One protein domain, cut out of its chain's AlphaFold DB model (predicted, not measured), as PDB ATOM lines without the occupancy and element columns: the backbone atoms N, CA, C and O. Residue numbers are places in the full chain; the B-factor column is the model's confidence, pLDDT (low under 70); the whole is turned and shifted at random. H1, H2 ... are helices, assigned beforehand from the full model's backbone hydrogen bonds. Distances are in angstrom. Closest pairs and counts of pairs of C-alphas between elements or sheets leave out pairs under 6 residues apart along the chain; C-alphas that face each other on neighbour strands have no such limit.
ATOM      1  N   ASP A 146      83.675 116.609 160.993       90.44
ATOM      2  CA  ASP A 146      83.539 117.865 161.739       90.44
ATOM      3  C   ASP A 146      82.800 117.653 163.064       90.44
ATOM      4  O   ASP A 146      83.239 118.139 164.104       90.44
ATOM      5  N   GLN A 147      81.736 116.840 163.058       91.88
ATOM      6  CA  GLN A 147      81.022 116.464 164.281       91.88
ATOM      7  C   GLN A 147      81.934 115.730 165.264       91.88
ATOM      8  O   GLN A 147      81.890 116.002 166.460       91.88
ATOM      9  N   LYS A 148      82.782 114.815 164.779       92.38
ATOM     10  CA  LYS A 148      83.731 114.090 165.636       92.38
ATOM     11  C   LYS A 148      84.777 115.021 166.232       92.38
ATOM     12  O   LYS A 148      85.058 114.908 167.420       92.38
ATOM     13  N   ILE A 149      85.348 115.923 165.433       91.88
ATOM     14  CA  ILE A 149      86.352 116.885 165.904       91.88
ATOM     15  C   ILE A 149      85.734 117.813 166.950       91.88
ATOM     16  O   ILE A 149      86.313 117.991 168.019       91.88
ATOM     17  N   GLN A 150      84.547 118.359 166.678       92.56
ATOM     18  CA  GLN A 150      83.853 119.251 167.603       92.56
ATOM     19  C   GLN A 150      83.479 118.541 168.910       92.56
ATOM     20  O   GLN A 150      83.782 119.042 169.989       92.56
ATOM     21  N   ALA A 151      82.927 117.329 168.824       93.00
ATOM     22  CA  ALA A 151      82.605 116.525 169.998       93.00
ATOM     23  C   ALA A 151      83.851 116.201 170.839       93.00
ATOM     24  O   ALA A 151      83.798 116.226 172.064       93.00
ATOM     25  N   VAL A 152      84.995 115.928 170.198       93.56
ATOM     26  CA  VAL A 152      86.265 115.717 170.907       93.56
ATOM     27  C   VAL A 152      86.763 117.008 171.561       93.56
ATOM     28  O   VAL A 152      87.235 116.946 172.692       93.56
ATOM     29  N   LYS A 153      86.637 118.171 170.909       92.62
ATOM     30  CA  LYS A 153      86.993 119.475 171.503       92.62
ATOM     31  C   LYS A 153      86.198 119.748 172.775       92.62
ATOM     32  O   LYS A 153      86.778 120.121 173.791       92.62
ATOM     33  N   GLU A 154      84.886 119.540 172.733       91.62
ATOM     34  CA  GLU A 154      84.011 119.707 173.899       91.62
ATOM     35  C   GLU A 154      84.356 118.691 174.992       91.62
ATOM     36  O   GLU A 154      84.541 119.065 176.147       91.62
ATOM     37  N   PHE A 155      84.577 117.429 174.617       91.31
ATOM     38  CA  PHE A 155      84.963 116.360 175.538       91.31
ATOM     39  C   PHE A 155      86.303 116.598 176.250       91.31
ATOM     40  O   PHE A 155      86.451 116.227 177.411       91.31
ATOM     41  N   VAL A 156      87.290 117.196 175.575       89.12
ATOM     42  CA  VAL A 156      88.602 117.499 176.175       89.12
ATOM     43  C   VAL A 156      88.546 118.743 177.065       89.12
ATOM     44  O   VAL A 156      89.246 118.789 178.072       89.12
ATOM     45  N   LYS A 157      87.700 119.726 176.730       88.31
ATOM     46  CA  LYS A 157      87.476 120.925 177.556       88.31
ATOM     47  C   LYS A 157      86.621 120.655 178.795       88.31
ATOM     48  O   LYS A 157      86.747 121.377 179.781       88.31
ATOM     49  N   GLY A 158      85.736 119.660 178.734       81.12
ATOM     50  CA  GLY A 158      84.841 119.306 179.828       81.12
ATOM     51  C   GLY A 158      85.606 118.905 181.088       81.12
ATOM     52  O   GLY A 158      86.458 118.017 181.061       81.12
ATOM     53  N   THR A 159      85.261 119.525 182.217       76.94
ATOM     54  CA  THR A 159      85.797 119.161 183.540       76.94
ATOM     55  C   THR A 159      85.367 117.752 183.953       76.94
ATOM     56  O   THR A 159      86.107 117.056 184.646       76.94
ATOM     57  N   ASN A 160      84.197 117.307 183.480       83.31
ATOM     58  CA  ASN A 160      83.651 115.975 183.698       83.31
ATOM     59  C   ASN A 160      83.337 115.273 182.368       83.31
ATOM     60  O   ASN A 160      82.258 115.410 181.793       83.31
ATOM     61  N   GLN A 161      84.272 114.443 181.910       80.94
ATOM     62  CA  GLN A 161      84.166 113.697 180.650       80.94
ATOM     63  C   GLN A 161      82.924 112.796 180.562       80.94
ATOM     64  O   GLN A 161      82.373 112.602 179.476       80.94
ATOM     65  N   SER A 162      82.455 112.248 181.687       82.75
ATOM     66  CA  SER A 162      81.265 111.387 181.708       82.75
ATOM     67  C   SER A 162      79.981 112.176 181.456       82.75
ATOM     68  O   SER A 162      79.064 111.678 180.807       82.75
ATOM     69  N   GLU A 163      79.921 113.401 181.964       83.75
ATOM     70  CA  GLU A 163      78.793 114.313 181.793       83.75
ATOM     71  C   GLU A 163      78.769 114.888 180.378       83.75
ATOM     72  O   GLU A 163      77.765 114.735 179.688       83.75
ATOM     73  N   THR A 164      79.909 115.364 179.872       84.19
ATOM     74  CA  THR A 164      80.018 115.838 178.484       84.19
ATOM     75  C   THR A 164      79.670 114.744 177.468       84.19
ATOM     76  O   THR A 164      79.008 115.001 176.466       84.19
ATOM     77  N   ALA A 165      80.040 113.485 177.726       86.88
ATOM     78  CA  ALA A 165      79.630 112.362 176.879       86.88
ATOM     79  C   ALA A 165      78.101 112.141 176.869       86.88
ATOM     80  O   ALA A 165      77.531 111.794 175.830       86.88
ATOM     81  N   ARG A 166      77.429 112.351 178.012       88.25
ATOM     82  CA  ARG A 166      75.961 112.282 178.113       88.25
ATOM     83  C   ARG A 166      75.299 113.436 177.367       88.25
ATOM     84  O   ARG A 166      74.360 113.179 176.620       88.25
ATOM     85  N   GLU A 167      75.805 114.656 177.526       89.44
ATOM     86  CA  GLU A 167      75.310 115.856 176.836       89.44
ATOM     87  C   GLU A 167      75.418 115.720 175.315       89.44
ATOM     88  O   GLU A 167      74.447 115.942 174.594       89.44
ATOM     89  N   LEU A 168      76.570 115.249 174.831       88.00
ATOM     90  CA  LEU A 168      76.813 114.990 173.413       88.00
ATOM     91  C   LEU A 168      75.994 113.812 172.864       88.00
ATOM     92  O   LEU A 168      75.916 113.635 171.650       88.00
ATOM     93  N   GLN A 169      75.413 112.979 173.736       89.81
ATOM     94  CA  GLN A 169      74.794 111.697 173.386       89.81
ATOM     95  C   GLN A 169      75.752 110.770 172.611       89.81
ATOM     96  O   GLN A 169      75.345 110.005 171.731       89.81
ATOM     97  N   ILE A 170      77.046 110.827 172.939       87.62
ATOM     98  CA  ILE A 170      78.091 110.000 172.329       87.62
ATOM     99  C   ILE A 170      78.768 109.188 173.432       87.62
ATOM    100  O   ILE A 170      79.258 109.767 174.398       87.62
ATOM    101  N   PRO A 171      78.872 107.852 173.302       88.12
ATOM    102  CA  PRO A 171      79.571 107.042 174.293       88.12
ATOM    103  C   PRO A 171      80.999 107.547 174.538       88.12
ATOM    104  O   PRO A 171      81.765 107.705 173.583       88.12
ATOM    105  N   ALA A 172      81.388 107.711 175.806       85.81
ATOM    106  CA  ALA A 172      82.723 108.193 176.186       85.81
ATOM    107  C   ALA A 172      83.853 107.369 175.543       85.81
ATOM    108  O   ALA A 172      84.867 107.914 175.118       85.81
ATOM    109  N   VAL A 173      83.650 106.057 175.370       86.88
ATOM    110  CA  VAL A 173      84.593 105.167 174.668       86.88
ATOM    111  C   VAL A 173      84.833 105.600 173.218       86.88
ATOM    112  O   VAL A 173      85.962 105.530 172.737       86.88
ATOM    113  N   ASN A 174      83.801 106.065 172.511       87.94
ATOM    114  CA  ASN A 174      83.952 106.560 171.144       87.94
ATOM    115  C   ASN A 174      84.703 107.893 171.123       87.94
ATOM    116  O   ASN A 174      85.608 108.048 170.307       87.94
ATOM    117  N   LEU A 175      84.383 108.805 172.047       89.25
ATOM    118  CA  LEU A 175      85.072 110.092 172.183       89.25
ATOM    119  C   LEU A 175      86.556 109.902 172.513       89.25
ATOM    120  O   LEU A 175      87.402 110.494 171.852       89.25
ATOM    121  N   MET A 176      86.890 109.002 173.444       88.31
ATOM    122  CA  MET A 176      88.278 108.646 173.760       88.31
ATOM    123  C   MET A 176      89.008 108.050 172.553       88.31
ATOM    124  O   MET A 176      90.124 108.462 172.247       88.31
ATOM    125  N   ARG A 177      88.372 107.131 171.814       90.69
ATOM    126  CA  ARG A 177      88.959 106.553 170.592       90.69
ATOM    127  C   ARG A 177      89.211 107.606 169.517       90.69
ATOM    128  O   ARG A 177      90.248 107.562 168.863       90.69
ATOM    129  N   TRP A 178      88.275 108.530 169.305       93.50
ATOM    130  CA  TRP A 178      88.462 109.617 168.343       93.50
ATOM    131  C   TRP A 178      89.543 110.586 168.804       93.50
ATOM    132  O   TRP A 178      90.400 110.929 167.999       93.50
ATOM    133  N   ARG A 179      89.561 110.963 170.087       92.62
ATOM    134  CA  ARG A 179      90.609 111.794 170.690       92.62
ATOM    135  C   ARG A 179      91.988 111.190 170.471       92.62
ATOM    136  O   ARG A 179      92.876 111.880 169.988       92.62
ATOM    137  N   ASP A 180      92.164 109.914 170.799       90.00
ATOM    138  CA  ASP A 180      93.465 109.254 170.687       90.00
ATOM    139  C   ASP A 180      93.903 109.151 169.224       90.00
ATOM    140  O   ASP A 180      95.051 109.453 168.912       90.00
ATOM    141  N   LYS A 181      92.974 108.853 168.309       90.94
ATOM    142  CA  LYS A 181      93.244 108.863 166.867       90.94
ATOM    143  C   LYS A 181      93.606 110.254 166.337       90.94
ATOM    144  O   LYS A 181      94.501 110.384 165.503       90.94
ATOM    145  N   ILE A 182      92.936 111.302 166.807       91.19
ATOM    146  CA  ILE A 182      93.251 112.689 166.439       91.19
ATOM    147  C   ILE A 182      94.639 113.066 166.961       91.19
ATOM    148  O   ILE A 182      95.470 113.542 166.198       91.19
ATOM    149  N   ARG A 183      94.918 112.788 168.235       88.06
ATOM    150  CA  ARG A 183      96.132 113.240 168.919       88.06
ATOM    151  C   ARG A 183      97.390 112.454 168.543       88.06
ATOM    152  O   ARG A 183      98.467 113.036 168.472       88.06
ATOM    153  N   LYS A 184      97.266 111.137 168.370       87.25
ATOM    154  CA  LYS A 184      98.413 110.221 168.234       87.25
ATOM    155  C   LYS A 184      98.624 109.700 166.820       87.25
ATOM    156  O   LYS A 184      99.701 109.204 166.526       87.25
ATOM    157  N   GLU A 185      97.602 109.737 165.968       92.44
ATOM    158  CA  GLU A 185      97.682 109.082 164.658       92.44
ATOM    159  C   GLU A 185      97.496 110.060 163.494       92.44
ATOM    160  O   GLU A 185      98.088 109.860 162.437       92.44
ATOM    161  N   SER A 186      96.681 111.107 163.650       93.06
ATOM    162  CA  SER A 186      96.271 111.950 162.523       93.06
ATOM    163  C   SER A 186      97.432 112.771 161.967       93.06
ATOM    164  O   SER A 186      98.077 113.517 162.694       93.06
ATOM    165  N   PHE A 187      97.668 112.618 160.659       94.94
ATOM    166  CA  PHE A 187      98.745 113.263 159.902       94.94
ATOM    167  C   PHE A 187     100.162 112.880 160.370       94.94
ATOM    168  O   PHE A 187     101.139 113.575 160.092       94.94
ATOM    169  N   GLN A 188     100.277 111.743 161.060       92.81
ATOM    170  CA  GLN A 188     101.535 111.130 161.486       92.81
ATOM    171  C   GLN A 188     101.770 109.809 160.732       92.81
ATOM    172  O   GLN A 188     100.986 109.434 159.856       92.81
ATOM    173  N   GLU A 189     102.846 109.089 161.052       91.06
ATOM    174  CA  GLU A 189     103.201 107.821 160.392       91.06
ATOM    175  C   GLU A 189     102.049 106.796 160.354       91.06
ATOM    176  O   GLU A 189     101.771 106.291 159.263       91.06
ATOM    177  N   PRO A 190     101.269 106.568 161.437       91.06
ATOM    178  CA  PRO A 190     100.144 105.629 161.390       91.06
ATOM    179  C   PRO A 190      99.062 106.017 160.375       91.06
ATOM    180  O   PRO A 190      98.426 105.149 159.774       91.06
ATOM    181  N   HIS A 191      98.844 107.318 160.154       93.19
ATOM    182  CA  HIS A 191      97.940 107.795 159.108       93.19
ATOM    183  C   HIS A 191      98.496 107.423 157.732       93.19
ATOM    184  O   HIS A 191      97.767 106.860 156.911       93.19
ATOM    185  N   VAL A 192      99.781 107.690 157.486       91.69
ATOM    186  CA  VAL A 192     100.431 107.406 156.199       91.69
ATOM    187  C   VAL A 192     100.405 105.917 155.880       91.69
ATOM    188  O   VAL A 192      99.948 105.527 154.806       91.69
ATOM    189  N   GLU A 193     100.828 105.072 156.816       90.44
ATOM    190  CA  GLU A 193     100.827 103.620 156.641       90.44
ATOM    191  C   GLU A 193      99.424 103.083 156.357       90.44
ATOM    192  O   GLU A 193      99.234 102.218 155.496       90.44
ATOM    193  N   ASN A 194      98.421 103.621 157.051       91.62
ATOM    194  CA  ASN A 194      97.049 103.185 156.884       91.62
ATOM    195  C   ASN A 194      96.445 103.616 155.539       91.62
ATOM    196  O   ASN A 194      95.780 102.820 154.873       91.62
ATOM    197  N   LEU A 195      96.641 104.873 155.136       90.69
ATOM    198  CA  LEU A 195      95.966 105.435 153.968       90.69
ATOM    199  C   LEU A 195      96.754 105.233 152.666       90.69
ATOM    200  O   LEU A 195      96.154 104.949 151.622       90.69
ATOM    201  N   TYR A 196      98.081 105.340 152.734       88.75
ATOM    202  CA  TYR A 196      98.996 105.329 151.591       88.75
ATOM    203  C   TYR A 196      99.851 104.063 151.494       88.75
ATOM    204  O   TYR A 196     100.380 103.778 150.421       88.75
ATOM    205  N   GLY A 197      99.938 103.275 152.569       85.88
ATOM    206  CA  GLY A 197     100.664 102.008 152.585       85.88
ATOM    207  C   GLY A 197      99.995 100.872 151.800       85.88
ATOM    208  O   GLY A 197      98.914 100.998 151.204       85.88
ATOM    209  N   VAL A 198     100.660  99.712 151.817       78.44
ATOM    210  CA  VAL A 198     100.234  98.485 151.125       78.44
ATOM    211  C   VAL A 198      99.126  97.789 151.925       78.44
ATOM    212  O   VAL A 198      99.331  96.766 152.570       78.44
ATOM    213  N   GLN A 199      97.921  98.357 151.907       70.44
ATOM    214  CA  GLN A 199      96.721  97.745 152.487       70.44
ATOM    215  C   GLN A 199      95.704  97.371 151.404       70.44
ATOM    216  O   GLN A 199      95.568  98.058 150.386       70.44
ATOM    217  N   LYS A 200      94.939  96.291 151.631       67.81
ATOM    218  CA  LYS A 200      93.856  95.884 150.723       67.81
ATOM    219  C   LYS A 200      92.804  96.999 150.634       67.81
ATOM    220  O   LYS A 200      92.391  97.569 151.648       67.81
ATOM    221  N   ARG A 201      92.340  97.303 149.412       59.94
ATOM    222  CA  ARG A 201      91.237  98.254 149.172       59.94
ATOM    223  C   ARG A 201      90.038  97.859 150.052       59.94
ATOM    224  O   ARG A 201      89.563  96.736 149.964       59.94
ATOM    225  N   GLY A 202      89.594  98.776 150.917       65.00
ATOM    226  CA  GLY A 202      88.506  98.553 151.885       65.00
ATOM    227  C   GLY A 202      88.929  98.513 153.359       65.00
ATOM    228  O   GLY A 202      88.077  98.700 154.219       65.00
ATOM    229  N   GLN A 203      90.223  98.350 153.667       76.81
ATOM    230  CA  GLN A 203      90.734  98.358 155.054       76.81
ATOM    231  C   GLN A 203      91.218  99.734 155.539       76.81
ATOM    232  O   GLN A 203      91.493  99.920 156.723       76.81
ATOM    233  N   ARG A 204      91.281 100.711 154.629       84.31
ATOM    234  CA  ARG A 204      91.726 102.074 154.936       84.31
ATOM    235  C   ARG A 204      90.740 102.772 155.861       84.31
ATOM    236  O   ARG A 204      89.526 102.719 155.649       84.31
ATOM    237  N   ASN A 205      91.266 103.475 156.851       88.44
ATOM    238  CA  ASN A 205      90.474 104.161 157.846       88.44
ATOM    239  C   ASN A 205      89.693 105.315 157.215       88.44
ATOM    240  O   ASN A 205      90.272 106.239 156.643       88.44
ATOM    241  N   LYS A 206      88.365 105.281 157.357       89.31
ATOM    242  CA  LYS A 206      87.496 106.344 156.847       89.31
ATOM    243  C   LYS A 206      87.834 107.706 157.463       89.31
ATOM    244  O   LYS A 206      87.853 108.688 156.744       89.31
ATOM    245  N   MET A 207      88.163 107.759 158.755       91.50
ATOM    246  CA  MET A 207      88.463 109.019 159.444       91.50
ATOM    247  C   MET A 207      89.679 109.730 158.847       91.50
ATOM    248  O   MET A 207      89.629 110.932 158.644       91.50
ATOM    249  N   PHE A 208      90.739 108.991 158.515       93.75
ATOM    250  CA  PHE A 208      91.925 109.550 157.859       93.75
ATOM    251  C   PHE A 208      91.615 110.072 156.463       93.75
ATOM    252  O   PHE A 208      92.009 111.179 156.119       93.75
ATOM    253  N   ARG A 209      90.819 109.322 155.695       92.69
ATOM    254  CA  ARG A 209      90.350 109.786 154.390       92.69
ATOM    255  C   ARG A 209      89.516 111.062 154.496       92.69
ATOM    256  O   ARG A 209      89.698 111.955 153.682       92.69
ATOM    257  N   ASP A 210      88.610 111.132 155.471       93.94
ATOM    258  CA  ASP A 210      87.752 112.300 155.675       93.94
ATOM    259  C   ASP A 210      88.586 113.525 156.116       93.94
ATOM    260  O   ASP A 210      88.332 114.633 155.654       93.94
ATOM    261  N   LEU A 211      89.622 113.331 156.948       94.75
ATOM    262  CA  LEU A 211      90.572 114.385 157.337       94.75
ATOM    263  C   LEU A 211      91.378 114.912 156.144       94.75
ATOM    264  O   LEU A 211      91.442 116.122 155.935       94.75
ATOM    265  N   ASP A 212      91.947 114.019 155.334       95.19
ATOM    266  CA  ASP A 212      92.663 114.403 154.115       95.19
ATOM    267  C   ASP A 212      91.734 115.088 153.109       95.19
ATOM    268  O   ASP A 212      92.119 116.063 152.468       95.19
ATOM    269  N   GLY A 213      90.489 114.618 153.005       95.00
ATOM    270  CA  GLY A 213      89.450 115.269 152.214       95.00
ATOM    271  C   GLY A 213      89.232 116.717 152.649       95.00
ATOM    272  O   GLY A 213      89.204 117.603 151.801       95.00
ATOM    273  N   ARG A 214      89.179 116.974 153.962       94.25
ATOM    274  CA  ARG A 214      89.011 118.325 154.514       94.25
ATOM    275  C   ARG A 214      90.187 119.249 154.188       94.25
ATOM    276  O   ARG A 214      89.971 120.392 153.790       94.25
ATOM    277  N   VAL A 215      91.423 118.756 154.309       95.75
ATOM    278  CA  VAL A 215      92.628 119.510 153.906       95.75
ATOM    279  C   VAL A 215      92.593 119.803 152.403       95.75
ATOM    280  O   VAL A 215      92.902 120.911 151.968       95.75
ATOM    281  N   TYR A 216      92.187 118.824 151.597       96.25
ATOM    282  CA  TYR A 216      92.147 118.962 150.146       96.25
ATOM    283  C   TYR A 216      91.048 119.914 149.651       96.25
ATOM    284  O   TYR A 216      91.255 120.646 148.684       96.25
ATOM    285  N   GLU A 217      89.887 119.934 150.306       94.81
ATOM    286  CA  GLU A 217      88.842 120.935 150.062       94.81
ATOM    287  C   GLU A 217      89.366 122.344 150.317       94.81
ATOM    288  O   GLU A 217      89.260 123.200 149.440       94.81
ATOM    289  N   TRP A 218      90.026 122.558 151.458       95.00
ATOM    290  CA  TRP A 218      90.653 123.842 151.749       95.00
ATOM    291  C   TRP A 218      91.699 124.219 150.686       95.00
ATOM    292  O   TRP A 218      91.705 125.352 150.205       95.00
ATOM    293  N   TYR A 219      92.537 123.266 150.261       94.94
ATOM    294  CA  TYR A 219      93.520 123.489 149.197       94.94
ATOM    295  C   TYR A 219      92.852 123.929 147.891       94.94
ATOM    296  O   TYR A 219      93.311 124.870 147.252       94.94
ATOM    297  N   LYS A 220      91.748 123.285 147.493       94.62
ATOM    298  CA  LYS A 220      91.016 123.643 146.270       94.62
ATOM    299  C   LYS A 220      90.527 125.088 146.269       94.62
ATOM    300  O   LYS A 220      90.506 125.694 145.202       94.62
ATOM    301  N   GLU A 221      90.151 125.606 147.430       92.75
ATOM    302  CA  GLU A 221      89.698 126.986 147.620       92.75
ATOM    303  C   GLU A 221      90.863 127.989 147.716       92.75
ATOM    304  O   GLU A 221      90.649 129.188 147.567       92.75
ATOM    305  N   ASN A 222      92.093 127.518 147.957       91.56
ATOM    306  CA  ASN A 222      93.261 128.346 148.287       91.56
ATOM    307  C   ASN A 222      94.495 128.029 147.418       91.56
ATOM    308  O   ASN A 222      95.626 128.251 147.849       91.56
ATOM    309  N   LYS A 223      94.297 127.510 146.199       86.12
ATOM    310  CA  LYS A 223      95.388 127.022 145.330       86.12
ATOM    311  C   LYS A 223      96.460 128.064 145.019       86.12
ATOM    312  O   LYS A 223      97.614 127.696 144.840       86.12
ATOM    313  N   ASP A 224      96.084 129.338 144.976       86.56
ATOM    314  CA  ASP A 224      96.969 130.440 144.583       86.56
ATOM    315  C   ASP A 224      97.817 130.986 145.748       86.56
ATOM    316  O   ASP A 224      98.539 131.976 145.594       86.56
ATOM    317  N   ARG A 225      97.734 130.376 146.940       85.12
ATOM    318  CA  ARG A 225      98.559 130.786 148.080       85.12
ATOM    319  C   ARG A 225     100.035 130.494 147.828       85.12
ATOM    320  O   ARG A 225     100.421 129.423 147.367       85.12
ATOM    321  N   LYS A 226     100.877 131.458 148.205       84.50
ATOM    322  CA  LYS A 226     102.330 131.262 148.295       84.50
ATOM    323  C   LYS A 226     102.638 130.298 149.446       84.50
ATOM    324  O   LYS A 226     101.903 130.274 150.426       84.50
ATOM    325  N   ASN A 227     103.728 129.541 149.328       90.19
ATOM    326  CA  ASN A 227     104.177 128.554 150.322       90.19
ATOM    327  C   ASN A 227     103.118 127.495 150.661       90.19
ATOM    328  O   ASN A 227     102.805 127.244 151.825       90.19
ATOM    329  N   ILE A 228     102.575 126.850 149.629       91.94
ATOM    330  CA  ILE A 228     101.471 125.901 149.786       91.94
ATOM    331  C   ILE A 228     101.773 124.762 150.768       91.94
ATOM    332  O   ILE A 228     100.892 124.344 151.510       91.94
ATOM    333  N   ASP A 229     103.022 124.305 150.823       93.25
ATOM    334  CA  ASP A 229     103.463 123.245 151.728       93.25
ATOM    335  C   ASP A 229     103.337 123.664 153.205       93.25
ATOM    336  O   ASP A 229     102.829 122.897 154.023       93.25
ATOM    337  N   GLU A 230     103.730 124.896 153.545       93.88
ATOM    338  CA  GLU A 230     103.593 125.445 154.902       93.88
ATOM    339  C   GLU A 230     102.119 125.619 155.273       93.88
ATOM    340  O   GLU A 230     101.691 125.227 156.359       93.88
ATOM    341  N   GLU A 231     101.322 126.146 154.347       94.44
ATOM    342  CA  GLU A 231      99.896 126.384 154.557       94.44
ATOM    343  C   GLU A 231      99.096 125.076 154.708       94.44
ATOM    344  O   GLU A 231      98.213 124.979 155.562       94.44
ATOM    345  N   LEU A 232      99.444 124.022 153.958       95.44
ATOM    346  CA  LEU A 232      98.868 122.682 154.122       95.44
ATOM    347  C   LEU A 232      99.166 122.106 155.511       95.44
ATOM    348  O   LEU A 232      98.282 121.527 156.145       95.44
ATOM    349  N   MET A 233     100.393 122.289 156.004       94.88
ATOM    350  CA  MET A 233     100.788 121.852 157.345       94.88
ATOM    351  C   MET A 233     100.046 122.636 158.431       94.88
ATOM    352  O   MET A 233      99.567 122.040 159.397       94.88
ATOM    353  N   ILE A 234      99.907 123.956 158.267       94.44
ATOM    354  CA  ILE A 234      99.120 124.810 159.166       94.44
ATOM    355  C   ILE A 234      97.662 124.355 159.178       94.44
ATOM    356  O   ILE A 234      97.067 124.236 160.251       94.44
ATOM    357  N   GLN A 235      97.084 124.037 158.019       95.06
ATOM    358  CA  GLN A 235      95.704 123.580 158.006       95.06
ATOM    359  C   GLN A 235      95.505 122.215 158.639       95.06
ATOM    360  O   GLN A 235      94.559 122.025 159.404       95.06
ATOM    361  N   ALA A 236      96.401 121.269 158.362       94.88
ATOM    362  CA  ALA A 236      96.378 119.975 159.023       94.88
ATOM    363  C   ALA A 236      96.372 120.166 160.548       94.88
ATOM    364  O   ALA A 236      95.491 119.637 161.226       94.88
ATOM    365  N   LYS A 237      97.258 121.024 161.075       94.12
ATOM    366  CA  LYS A 237      97.293 121.381 162.501       94.12
ATOM    367  C   LYS A 237      95.971 121.953 162.993       94.12
ATOM    368  O   LYS A 237      95.426 121.451 163.969       94.12
ATOM    369  N   ASN A 238      95.424 122.955 162.310       93.00
ATOM    370  CA  ASN A 238      94.182 123.616 162.715       93.00
ATOM    371  C   ASN A 238      92.985 122.655 162.777       93.00
ATOM    372  O   ASN A 238      92.152 122.765 163.680       93.00
ATOM    373  N   ILE A 239      92.910 121.693 161.851       92.12
ATOM    374  CA  ILE A 239      91.848 120.681 161.822       92.12
ATOM    375  C   ILE A 239      91.926 119.774 163.058       92.12
ATOM    376  O   ILE A 239      90.898 119.515 163.688       92.12
ATOM    377  N   VAL A 240      93.121 119.305 163.431       91.69
ATOM    378  CA  VAL A 240      93.301 118.345 164.541       91.69
ATOM    379  C   VAL A 240      93.629 118.985 165.889       91.69
ATOM    380  O   VAL A 240      93.744 118.276 166.889       91.69
ATOM    381  N   LYS A 241      93.737 120.313 165.958       92.00
ATOM    382  CA  LYS A 241      93.945 121.050 167.209       92.00
ATOM    383  C   LYS A 241      92.700 120.963 168.087       92.00
ATOM    384  O   LYS A 241      91.722 121.678 167.866       92.00
ATOM    385  N   ILE A 242      92.724 120.048 169.055       88.06
ATOM    386  CA  ILE A 242      91.598 119.752 169.957       88.06
ATOM    387  C   ILE A 242      91.738 120.377 171.349       88.06
ATOM    388  O   ILE A 242      90.733 120.550 172.035       88.06
ATOM    389  N   ASP A 243      92.955 120.739 171.743       85.25
ATOM    390  CA  ASP A 243      93.289 121.417 172.993       85.25
ATOM    391  C   ASP A 243      94.353 122.502 172.732       85.25
ATOM    392  O   ASP A 243      94.595 122.897 171.588       85.25
ATOM    393  N   GLU A 244      94.953 123.034 173.796       83.12
ATOM    394  CA  GLU A 244      96.025 124.033 173.701       83.12
ATOM    395  C   GLU A 244      97.342 123.443 173.177       83.12
ATOM    396  O   GLU A 244      98.229 124.197 172.777       83.12
ATOM    397  N   SER A 245      97.479 122.109 173.149       79.81
ATOM    398  CA  SER A 245      98.688 121.464 172.650       79.81
ATOM    399  C   SER A 245      98.774 121.568 171.130       79.81
ATOM    400  O   SER A 245      97.792 121.400 170.401       79.81
ATOM    401  N   GLU A 246      99.975 121.869 170.644       81.56
ATOM    402  CA  GLU A 246     100.219 121.979 169.214       81.56
ATOM    403  C   GLU A 246     100.403 120.572 168.617       81.56
ATOM    404  O   GLU A 246     101.315 119.847 169.029       81.56
ATOM    405  N   PRO A 247      99.556 120.151 167.662       87.25
ATOM    406  CA  PRO A 247      99.657 118.822 167.077       87.25
ATOM    407  C   PRO A 247     100.906 118.699 166.196       87.25
ATOM    408  O   PRO A 247     101.221 119.572 165.381       87.25
ATOM    409  N   ALA A 248     101.605 117.572 166.329       87.88
ATOM    410  CA  ALA A 248     102.718 117.222 165.456       87.88
ATOM    411  C   ALA A 248     102.193 116.648 164.133       87.88
ATOM    412  O   ALA A 248     101.375 115.726 164.131       87.88
ATOM    413  N   ILE A 249     102.700 117.177 163.017       92.31
ATOM    414  CA  ILE A 249     102.385 116.725 161.657       92.31
ATOM    415  C   ILE A 249     103.668 116.211 161.008       92.31
ATOM    416  O   ILE A 249     104.698 116.883 161.055       92.31
ATOM    417  N   SER A 250     103.615 115.027 160.399       91.69
ATOM    418  CA  SER A 250     104.775 114.413 159.750       91.69
ATOM    419  C   SER A 250     105.003 114.972 158.343       91.69
ATOM    420  O   SER A 250     104.084 115.036 157.527       91.69
ATOM    421  N   ALA A 251     106.257 115.283 158.002       93.00
ATOM    422  CA  ALA A 251     106.647 115.647 156.635       93.00
ATOM    423  C   ALA A 251     106.404 114.503 155.623       93.00
ATOM    424  O   ALA A 251     106.144 114.733 154.438       93.00
ATOM    425  N   ILE A 252     106.431 113.250 156.093       93.62
ATOM    426  CA  ILE A 252     106.126 112.069 155.274       93.62
ATOM    427  C   ILE A 252     104.644 112.068 154.871       93.62
ATOM    428  O   ILE A 252     104.305 111.677 153.750       93.62
ATOM    429  N   TRP A 253     103.756 112.555 155.747       96.25
ATOM    430  CA  TRP A 253     102.349 112.731 155.394       96.25
ATOM    431  C   TRP A 253     102.193 113.758 154.277       96.25
ATOM    432  O   TRP A 253     101.557 113.436 153.278       96.25
ATOM    433  N   LEU A 254     102.831 114.929 154.382       95.75
ATOM    434  CA  LEU A 254     102.714 115.985 153.371       95.75
ATOM    435  C   LEU A 254     103.140 115.497 151.979       95.75
ATOM    436  O   LEU A 254     102.403 115.657 151.007       95.75
ATOM    437  N   SER A 255     104.300 114.844 151.882       94.88
ATOM    438  CA  SER A 255     104.785 114.301 150.606       94.88
ATOM    439  C   SER A 255     103.844 113.233 150.025       94.88
ATOM    440  O   SER A 255     103.555 113.243 148.824       94.88
ATOM    441  N   SER A 256     103.300 112.349 150.869       95.00
ATOM    442  CA  SER A 256     102.330 111.323 150.457       95.00
ATOM    443  C   SER A 256     100.988 111.925 150.027       95.00
ATOM    444  O   SER A 256     100.422 111.509 149.015       95.00
ATOM    445  N   PHE A 257     100.515 112.934 150.756       95.88
ATOM    446  CA  PHE A 257      99.295 113.686 150.483       95.88
ATOM    447  C   PHE A 257      99.381 114.402 149.134       95.88
ATOM    448  O   PHE A 257      98.533 114.182 148.264       95.88
ATOM    449  N   LYS A 258     100.453 115.173 148.900       95.44
ATOM    450  CA  LYS A 258     100.686 115.858 147.619       95.44
ATOM    451  C   LYS A 258     100.724 114.873 146.454       95.44
ATOM    452  O   LYS A 258     100.047 115.080 145.447       95.44
ATOM    453  N   LYS A 259     101.432 113.750 146.618       94.56
ATOM    454  CA  LYS A 259     101.492 112.682 145.609       94.56
ATOM    455  C   LYS A 259     100.117 112.071 145.325       94.56
ATOM    456  O   LYS A 259      99.803 111.792 144.169       94.56
ATOM    457  N   HIS A 260      99.299 111.850 146.353       93.81
ATOM    458  CA  HIS A 260      97.968 111.267 146.196       93.81
ATOM    459  C   HIS A 260      97.004 112.196 145.451       93.81
ATOM    460  O   HIS A 260      96.283 111.745 144.560       93.81
ATOM    461  N   TYR A 261      97.021 113.485 145.793       93.06
ATOM    462  CA  TYR A 261      96.113 114.492 145.242       93.06
ATOM    463  C   TYR A 261      96.659 115.243 144.020       93.06
ATOM    464  O   TYR A 261      95.946 116.086 143.474       93.06
ATOM    465  N   LYS A 262      97.873 114.905 143.558       92.81
ATOM    466  CA  LYS A 262      98.573 115.544 142.428       92.81
ATOM    467  C   LYS A 262      98.711 117.059 142.620       92.81
ATOM    468  O   LYS A 262      98.319 117.840 141.760       92.81
TER     469      LYS A 262
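Overview. This is residues 146 to 262 of the 264 residues of the protein "HTH CENPB-type domain-containing protein" of Stentor coeruleus (UniProt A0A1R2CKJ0). Two small helical lobes sit end to end: H1, H2 and H3 make one, with H2 at its far end, and H4, H5, H6 and H7 make the other, in a ring of contacts. Most touching helices cross, and the end of H6 at Val 240 reaches the first lobe. The printed part has 117 residues, with seven named helices, H1 to H7 in order, and no named strand; the class is all helix. It is compact, with a radius of gyration of the C-alphas of 15.1 A and spans of 44 by 35 by 21 A.

Along the chain. Find C-alpha 146 at (83.539, 117.865, 161.739); from there H1 runs to residue 157, 16.6 A. Next come H2, residues 161 to 167, and H3, residues 172 to 184, 17.7 A. H4 holds residues 189 to 196. Look for H5, the longest helix, from C-alpha 206 at (87.496, 106.344, 156.847) to residue 221, 22.7 A. H6 takes residues 228 to 240, 18.5 A, and H7 residues 251 to 261, ending at C-alpha 261 at (96.113, 114.492, 145.242).

Arrangement. Look first at Val 152 and Arg 179, the closest C-alphas of H1 and H3, 5.9 A apart; these helices touch about perpendicular, at 83 degrees. H1 and H2 touch only at the corner, at Phe 155 and Thr 164, 5.8 A between C-alphas. H2 touches H3 at Ala 165 and Ala 172, C-alphas 5.2 A apart. H4 touches H7 at Val 192 and Trp 253, C-alphas 5.7 A apart, with a shallow tilt of 14 degrees, the same way. H5 touches H6 at Val 215 and Ala 236, C-alphas 6.4 A apart, with a steep tilt of 46 degrees, opposite ways. In all seven helices every O i to N i+4 pair is within hydrogen-bond range.

Size, cuts and confidence. The C-alphas farthest apart, of Ser 162 and Asp 224, are 44.6 A apart. The printed part has no cut and no long link. Residues 200 to 202 have pLDDT under 70.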